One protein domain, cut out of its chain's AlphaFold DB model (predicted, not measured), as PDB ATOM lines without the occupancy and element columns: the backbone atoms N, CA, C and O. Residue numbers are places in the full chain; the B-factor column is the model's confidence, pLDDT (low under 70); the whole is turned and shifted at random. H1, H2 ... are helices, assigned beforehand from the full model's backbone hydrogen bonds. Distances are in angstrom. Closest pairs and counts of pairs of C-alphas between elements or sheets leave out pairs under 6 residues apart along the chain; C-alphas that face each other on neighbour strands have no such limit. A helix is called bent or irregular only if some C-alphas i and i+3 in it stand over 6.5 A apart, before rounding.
ATOM      1  N   MET A 235     -32.992  17.911 -18.208       97.25
ATOM      2  CA  MET A 235     -33.942  17.582 -19.263       97.25
ATOM      3  C   MET A 235     -35.076  16.710 -18.721       97.25
ATOM      4  O   MET A 235     -36.233  16.965 -19.054       97.25
ATOM      5  N   ALA A 236     -34.753  15.704 -17.905       97.00
ATOM      6  CA  ALA A 236     -35.721  14.792 -17.309       97.00
ATOM      7  C   ALA A 236     -36.781  15.556 -16.501       97.00
ATOM      8  O   ALA A 236     -37.968  15.501 -16.828       97.00
ATOM      9  N   VAL A 237     -36.341  16.342 -15.517       97.25
ATOM     10  CA  VAL A 237     -37.216  17.126 -14.633       97.25
ATOM     11  C   VAL A 237     -37.958  18.205 -15.422       97.25
ATOM     12  O   VAL A 237     -39.177  18.327 -15.315       97.25
ATOM     13  N   GLY A 238     -37.260  18.947 -16.287       97.44
ATOM     14  CA  GLY A 238     -37.871  20.011 -17.087       97.44
ATOM     15  C   GLY A 238     -38.881  19.517 -18.128       97.44
ATOM     16  O   GLY A 238     -39.737  20.286 -18.563       97.44
ATOM     17  N   ASN A 239     -38.794  18.259 -18.567       97.56
ATOM     18  CA  ASN A 239     -39.797  17.665 -19.452       97.56
ATOM     19  C   ASN A 239     -40.977  17.049 -18.694       97.56
ATOM     20  O   ASN A 239     -42.073  17.037 -19.253       97.56
ATOM     21  N   LYS A 240     -40.760  16.539 -17.474       96.69
ATOM     22  CA  LYS A 240     -41.831  16.065 -16.583       96.69
ATOM     23  C   LYS A 240     -42.722  17.235 -16.152       96.69
ATOM     24  O   LYS A 240     -43.935  17.189 -16.328       96.69
ATOM     25  N   TYR A 241     -42.106  18.322 -15.692       97.12
ATOM     26  CA  TYR A 241     -42.792  19.535 -15.241       97.12
ATOM     27  C   TYR A 241     -42.772  20.631 -16.306       97.12
ATOM     28  O   TYR A 241     -42.208  21.708 -16.114       97.12
ATOM     29  N   ASP A 242     -43.373  20.356 -17.462       95.44
ATOM     30  CA  ASP A 242     -43.268  21.221 -18.643       95.44
ATOM     31  C   ASP A 242     -43.958  22.595 -18.526       95.44
ATOM     32  O   ASP A 242     -43.700  23.465 -19.365       95.44
ATOM     33  N   ARG A 243     -44.760  22.824 -17.477       96.38
ATOM     34  CA  ARG A 243     -45.323  24.144 -17.124       96.38
ATOM     35  C   ARG A 243     -44.457  24.960 -16.157       96.38
ATOM     36  O   ARG A 243     -44.705  26.153 -15.986       96.38
ATOM     37  N   LEU A 244     -43.444  24.351 -15.537       97.75
ATOM     38  CA  LEU A 244     -42.552  25.033 -14.596       97.75
ATOM     39  C   LEU A 244     -41.355  25.680 -15.307       97.75
ATOM     40  O   LEU A 244     -41.014  25.364 -16.451       97.75
ATOM     41  N   SER A 245     -40.708  26.626 -14.628       97.56
ATOM     42  CA  SER A 245     -39.593  27.388 -15.182       97.56
ATOM     43  C   SER A 245     -38.346  26.522 -15.340       97.56
ATOM     44  O   SER A 245     -37.708  26.127 -14.360       97.56
ATOM     45  N   ARG A 246     -37.940  26.298 -16.594       96.94
ATOM     46  CA  ARG A 246     -36.704  25.570 -16.919       96.94
ATOM     47  C   ARG A 246     -35.462  26.232 -16.332       96.94
ATOM     48  O   ARG A 246     -34.571  25.525 -15.878       96.94
ATOM     49  N   ASP A 247     -35.428  27.561 -16.282       97.31
ATOM     50  CA  ASP A 247     -34.288  28.294 -15.730       97.31
ATOM     51  C   ASP A 247     -34.142  28.067 -14.221       97.31
ATOM     52  O   ASP A 247     -33.020  27.984 -13.725       97.31
ATOM     53  N   ILE A 248     -35.257  27.946 -13.488       96.88
ATOM     54  CA  ILE A 248     -35.227  27.685 -12.041       96.88
ATOM     55  C   ILE A 248     -34.867  26.219 -11.777       96.88
ATOM     56  O   ILE A 248     -34.016  25.953 -10.934       96.88
ATOM     57  N   ILE A 249     -35.439  25.275 -12.537       97.69
ATOM     58  CA  ILE A 249     -35.076  23.848 -12.460       97.69
ATOM     59  C   ILE A 249     -33.573  23.667 -12.690       97.69
ATOM     60  O   ILE A 249     -32.896  23.000 -11.909       97.69
ATOM     61  N   ARG A 250     -33.037  24.309 -13.731       97.06
ATOM     62  CA  ARG A 250     -31.607  24.299 -14.025       97.06
ATOM     63  C   ARG A 250     -30.788  24.851 -12.859       97.06
ATOM     64  O   ARG A 250     -29.834  24.203 -12.447       97.06
ATOM     65  N   GLN A 251     -31.166  26.007 -12.310       96.56
ATOM     66  CA  GLN A 251     -30.473  26.598 -11.159       96.56
ATOM     67  C   GLN A 251     -30.497  25.679  -9.932       96.56
ATOM     68  O   GLN A 251     -29.476  25.549  -9.262       96.56
ATOM     69  N   ALA A 252     -31.620  25.012  -9.652       96.69
ATOM     70  CA  ALA A 252     -31.725  24.057  -8.551       96.69
ATOM     71  C   ALA A 252     -30.762  22.874  -8.733       96.69
ATOM     72  O   ALA A 252     -30.022  22.524  -7.814       96.69
ATOM     73  N   ILE A 253     -30.707  22.302  -9.936       96.00
ATOM     74  CA  ILE A 253     -29.809  21.182 -10.246       96.00
ATOM     75  C   ILE A 253     -28.339  21.625 -10.204       96.00
ATOM     76  O   ILE A 253     -27.506  20.927  -9.626       96.00
ATOM     77  N   GLU A 254     -28.007  22.805 -10.739       95.44
ATOM     78  CA  GLU A 254     -26.659  23.394 -10.650       95.44
ATOM     79  C   GLU A 254     -26.248  23.690  -9.192       95.44
ATOM     80  O   GLU A 254     -25.064  23.609  -8.858       95.44
ATOM     81  N   ALA A 255     -27.212  23.974  -8.309       95.00
ATOM     82  CA  ALA A 255     -27.008  24.123  -6.866       95.00
ATOM     83  C   ALA A 255     -26.886  22.780  -6.112       95.00
ATOM     84  O   ALA A 255     -26.658  22.775  -4.901       95.00
ATOM     85  N   GLY A 256     -26.998  21.645  -6.811       94.50
ATOM     86  CA  GLY A 256     -26.862  20.303  -6.242       94.50
ATOM     87  C   GLY A 256     -28.152  19.719  -5.665       94.50
ATOM     88  O   GLY A 256     -28.083  18.724  -4.944       94.50
ATOM     89  N   VAL A 257     -29.315  20.307  -5.960       95.06
ATOM     90  CA  VAL A 257     -30.614  19.723  -5.600       95.06
ATOM     91  C   VAL A 257     -30.871  18.505  -6.490       95.06
ATOM     92  O   VAL A 257     -30.854  18.607  -7.719       95.06
ATOM     93  N   ALA A 258     -31.106  17.346  -5.876       92.81
ATOM     94  CA  ALA A 258     -31.395  16.112  -6.599       92.81
ATOM     95  C   ALA A 258     -32.789  16.150  -7.250       92.81
ATOM     96  O   ALA A 258     -33.710  16.801  -6.748       92.81
ATOM     97  N   GLY A 259     -32.968  15.404  -8.344       92.62
ATOM     98  CA  GLY A 259     -34.246  15.336  -9.059       92.62
ATOM     99  C   GLY A 259     -35.397  14.866  -8.167       92.62
ATOM    100  O   GLY A 259     -36.476  15.447  -8.214       92.62
ATOM    101  N   GLU A 260     -35.150  13.906  -7.274       92.06
ATOM    102  CA  GLU A 260     -36.170  13.404  -6.344       92.06
ATOM    103  C   GLU A 260     -36.568  14.434  -5.280       92.06
ATOM    104  O   GLU A 260     -37.693  14.415  -4.786       92.06
ATOM    105  N   GLN A 261     -35.659  15.347  -4.920       94.50
ATOM    106  CA  GLN A 261     -35.984  16.450  -4.013       94.50
ATOM    107  C   GLN A 261     -36.876  17.478  -4.706       94.50
ATOM    108  O   GLN A 261     -37.768  18.029  -4.067       94.50
ATOM    109  N   ILE A 262     -36.650  17.717  -6.002       96.12
ATOM    110  CA  ILE A 262     -37.545  18.540  -6.815       96.12
ATOM    111  C   ILE A 262     -38.910  17.863  -6.919       96.12
ATOM    112  O   ILE A 262     -39.907  18.512  -6.615       96.12
ATOM    113  N   ASP A 263     -38.950  16.576  -7.277       94.56
ATOM    114  CA  ASP A 263     -40.192  15.801  -7.371       94.56
ATOM    115  C   ASP A 263     -41.017  15.934  -6.084       94.56
ATOM    116  O   ASP A 263     -42.135  16.444  -6.117       94.56
ATOM    117  N   ALA A 264     -40.426  15.604  -4.933       95.12
ATOM    118  CA  ALA A 264     -41.106  15.660  -3.640       95.12
ATOM    119  C   ALA A 264     -41.609  17.062  -3.251       95.12
ATOM    120  O   ALA A 264     -42.509  17.182  -2.421       95.12
ATOM    121  N   ALA A 265     -41.016  18.122  -3.801       96.44
ATOM    122  CA  ALA A 265     -41.363  19.494  -3.464       96.44
ATOM    123  C   ALA A 265     -42.467  20.083  -4.353       96.44
ATOM    124  O   ALA A 265     -43.174  20.989  -3.911       96.44
ATOM    125  N   VAL A 266     -42.603  19.611  -5.597       97.44
ATOM    126  CA  VAL A 266     -43.488  20.246  -6.590       97.44
ATOM    127  C   VAL A 266     -44.611  19.355  -7.095       97.44
ATOM    128  O   VAL A 266     -45.536  19.884  -7.702       97.44
ATOM    129  N   GLU A 267     -44.553  18.039  -6.887       95.62
ATOM    130  CA  GLU A 267     -45.479  17.094  -7.519       95.62
ATOM    131  C   GLU A 267     -46.950  17.385  -7.187       95.62
ATOM    132  O   GLU A 267     -47.765  17.509  -8.104       95.62
ATOM    133  N   ASP A 268     -47.280  17.598  -5.909       96.94
ATOM    134  CA  ASP A 268     -48.644  17.933  -5.479       96.94
ATOM    135  C   ASP A 268     -49.100  19.288  -6.037       96.94
ATOM    136  O   ASP A 268     -50.181  19.395  -6.620       96.94
ATOM    137  N   LEU A 269     -48.243  20.310  -5.955       97.75
ATOM    138  CA  LEU A 269     -48.543  21.638  -6.496       97.75
ATOM    139  C   LEU A 269     -48.798  21.574  -8.008       97.75
ATOM    140  O   LEU A 269     -49.709  22.216  -8.532       97.75
ATOM    141  N   TYR A 270     -48.011  20.762  -8.710       96.81
ATOM    142  CA  TYR A 270     -48.080  20.624 -10.152       96.81
ATOM    143  C   TYR A 270     -49.281  19.799 -10.614       96.81
ATOM    144  O   TYR A 270     -49.966  20.219 -11.544       96.81
ATOM    145  N   TYR A 271     -49.541  18.630 -10.027       94.38
ATOM    146  CA  TYR A 271     -50.579  17.713 -10.514       94.38
ATOM    147  C   TYR A 271     -51.918  17.863  -9.796       94.38
ATOM    148  O   TYR A 271     -52.957  17.742 -10.448       94.38
ATOM    149  N   MET A 272     -51.907  18.112  -8.486       95.50
ATOM    150  CA  MET A 272     -53.117  18.132  -7.661       95.50
ATOM    151  C   MET A 272     -53.699  19.540  -7.565       95.50
ATOM    152  O   MET A 272     -54.879  19.737  -7.861       95.50
ATOM    153  N   ASP A 273     -52.865  20.517  -7.211       97.31
ATOM    154  CA  ASP A 273     -53.317  21.895  -6.991       97.31
ATOM    155  C   ASP A 273     -53.338  22.721  -8.286       97.31
ATOM    156  O   ASP A 273     -54.055  23.719  -8.380       97.31
ATOM    157  N   LEU A 274     -52.590  22.279  -9.305       96.94
ATOM    158  CA  LEU A 274     -52.383  22.983 -10.575       96.94
ATOM    159  C   LEU A 274     -51.848  24.417 -10.383       96.94
ATOM    160  O   LEU A 274     -52.130  25.297 -11.202       96.94
ATOM    161  N   ASP A 275     -51.067  24.638  -9.326       98.06
ATOM    162  CA  ASP A 275     -50.510  25.932  -8.939       98.06
ATOM    163  C   ASP A 275     -49.045  26.051  -9.381       98.06
ATOM    164  O   ASP A 275     -48.092  25.821  -8.629       98.06
ATOM    165  N   ASP A 276     -48.870  26.418 -10.652       97.88
ATOM    166  CA  ASP A 276     -47.549  26.591 -11.256       97.88
ATOM    167  C   ASP A 276     -46.762  27.743 -10.593       97.88
ATOM    168  O   ASP A 276     -45.529  27.730 -10.598       97.88
ATOM    169  N   GLU A 277     -47.434  28.746 -10.014       97.81
ATOM    170  CA  GLU A 277     -46.777  29.882  -9.352       97.81
ATOM    171  C   GLU A 277     -46.173  29.449  -8.014       97.81
ATOM    172  O   GLU A 277     -44.985  29.686  -7.774       97.81
ATOM    173  N   ALA A 278     -46.946  28.738  -7.189       97.75
ATOM    174  CA  ALA A 278     -46.459  28.167  -5.937       97.75
ATOM    175  C   ALA A 278     -45.340  27.145  -6.179       97.75
ATOM    176  O   ALA A 278     -44.307  27.198  -5.508       97.75
ATOM    177  N   ALA A 279     -45.490  26.267  -7.176       97.75
ATOM    178  CA  ALA A 279     -44.451  25.302  -7.533       97.75
ATOM    179  C   ALA A 279     -43.140  25.998  -7.943       97.75
ATOM    180  O   ALA A 279     -42.061  25.620  -7.483       97.75
ATOM    181  N   ASN A 280     -43.211  27.061  -8.754       97.81
ATOM    182  CA  ASN A 280     -42.028  27.843  -9.131       97.81
ATOM    183  C   ASN A 280     -41.400  28.591  -7.944       97.81
ATOM    184  O   ASN A 280     -40.176  28.722  -7.900       97.81
ATOM    185  N   ALA A 281     -42.200  29.065  -6.987       97.31
ATOM    186  CA  ALA A 281     -41.688  29.692  -5.770       97.31
ATOM    187  C   ALA A 281     -40.902  28.687  -4.912       97.31
ATOM    188  O   ALA A 281     -39.767  28.970  -4.530       97.31
ATOM    189  N   VAL A 282     -41.444  27.482  -4.705       96.69
ATOM    190  CA  VAL A 282     -40.755  26.398  -3.984       96.69
ATOM    191  C   VAL A 282     -39.454  26.000  -4.689       96.69
ATOM    192  O   VAL A 282     -38.417  25.862  -4.041       96.69
ATOM    193  N   LEU A 283     -39.467  25.877  -6.020       95.62
ATOM    194  CA  LEU A 283     -38.250  25.615  -6.797       95.62
ATOM    195  C   LEU A 283     -37.196  26.712  -6.624       95.62
ATOM    196  O   LEU A 283     -36.003  26.417  -6.548       95.62
ATOM    197  N   TYR A 284     -37.617  27.975  -6.578       96.31
ATOM    198  CA  TYR A 284     -36.710  29.103  -6.390       96.31
ATOM    199  C   TYR A 284     -36.065  29.089  -5.000       96.31
ATOM    200  O   TYR A 284     -34.863  29.338  -4.860       96.31
ATOM    201  N   ASP A 285     -36.841  28.759  -3.974       95.94
ATOM    202  CA  ASP A 285     -36.346  28.625  -2.606       95.94
ATOM    203  C   ASP A 285     -35.340  27.469  -2.491       95.94
ATOM    204  O   ASP A 285     -34.239  27.670  -1.965       95.94
ATOM    205  N   LEU A 286     -35.633  26.317  -3.111       93.94
ATOM    206  CA  LEU A 286     -34.686  25.201  -3.248       93.94
ATOM    207  C   LEU A 286     -33.392  25.621  -3.958       93.94
ATOM    208  O   LEU A 286     -32.301  25.328  -3.471       93.94
ATOM    209  N   ALA A 287     -33.497  26.341  -5.078       93.44
ATOM    210  CA  ALA A 287     -32.341  26.791  -5.854       93.44
ATOM    211  C   ALA A 287     -31.462  27.802  -5.100       93.44
ATOM    212  O   ALA A 287     -30.250  27.853  -5.304       93.44
ATOM    213  N   THR A 288     -32.060  28.622  -4.232       93.19
ATOM    214  CA  THR A 288     -31.353  29.676  -3.487       93.19
ATOM    215  C   THR A 288     -30.974  29.283  -2.058       93.19
ATOM    216  O   THR A 288     -30.312  30.066  -1.372       93.19
ATOM    217  N   GLY A 289     -31.363  28.087  -1.604       84.69
ATOM    218  CA  GLY A 289     -31.125  27.611  -0.241       84.69
ATOM    219  C   GLY A 289     -31.891  28.402   0.822       84.69
ATOM    220  O   GLY A 289     -31.431  28.507   1.961       84.69
TER     221      GLY A 289
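This is residues 235 to 289 of the 291 residues of the protein "DNA (cytosine-5-)-methyltransferase" of Pandoraea sp. ISTKB (UniProt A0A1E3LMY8). Four helices stand round the corners of a small diamond: H3 and H4 fold back side by side as a helical hairpin, H2 packs along H4, and the short H1 lies on the side away from H4, joined to the rest by few contacts. The 55 residues printed hold four named helices, H1 to H4 in chain order, and no named strand; the class is all helix. The whole is compact and rounded, with a radius of gyration of the C-alphas of 9.7 A and spans of 27 by 21 by 17 A.

Find C-alpha 235 at (-33.942, 17.582, -19.263), where H1 begins; it runs to residue 240. H2, residues 246 to 254, is 12.0 A long. H3, residues 259 to 271, starts at (-34.246, 15.336, -9.059) and is 16.6 A long; it is irregular, with C-alphas 265 and 268 7.7 A apart. H4, residues 276 to 288, is 18.2 A long and ends at (-31.353, 29.676, -3.487).

Look first at C-alphas 238 and 246, 5.7 A apart, the closest of H1 and H2, which only just touch, with 3 pairs of C-alphas within 8 A, at a steep tilt of 53 degrees. H1 only just touches H3, also with 3 pairs, through residues 259 to 263 of H3 alone; the closest C-alphas are Val 237 and Gly 259, 6.6 A. H2 touches H4 at a shallow tilt of 29 degrees, the same way, closest at the C-alphas of Ala 252 and Ala 287, 3.9 A. H3 and H4, the hairpin, touch at 20 degrees, a shallow tilt, opposite ways, closest at the C-alphas of Val 266 and Ala 279, 5.2 A. The helix packing is mostly aligned, 3 of 4 touching pairs being at a shallow tilt. H1 and H4 are apart. In H1, H2 and H4 every O i to N i+4 pair is within hydrogen-bond range; in H3, 7 of 9 are.

The C-alphas of Glu 254 and Met 272, 27.1 A apart, are the two farthest apart. The three links are tight, and the printed part has no cut. Mean pLDDT of the printed part is 96.0, and no printed residue is under 70.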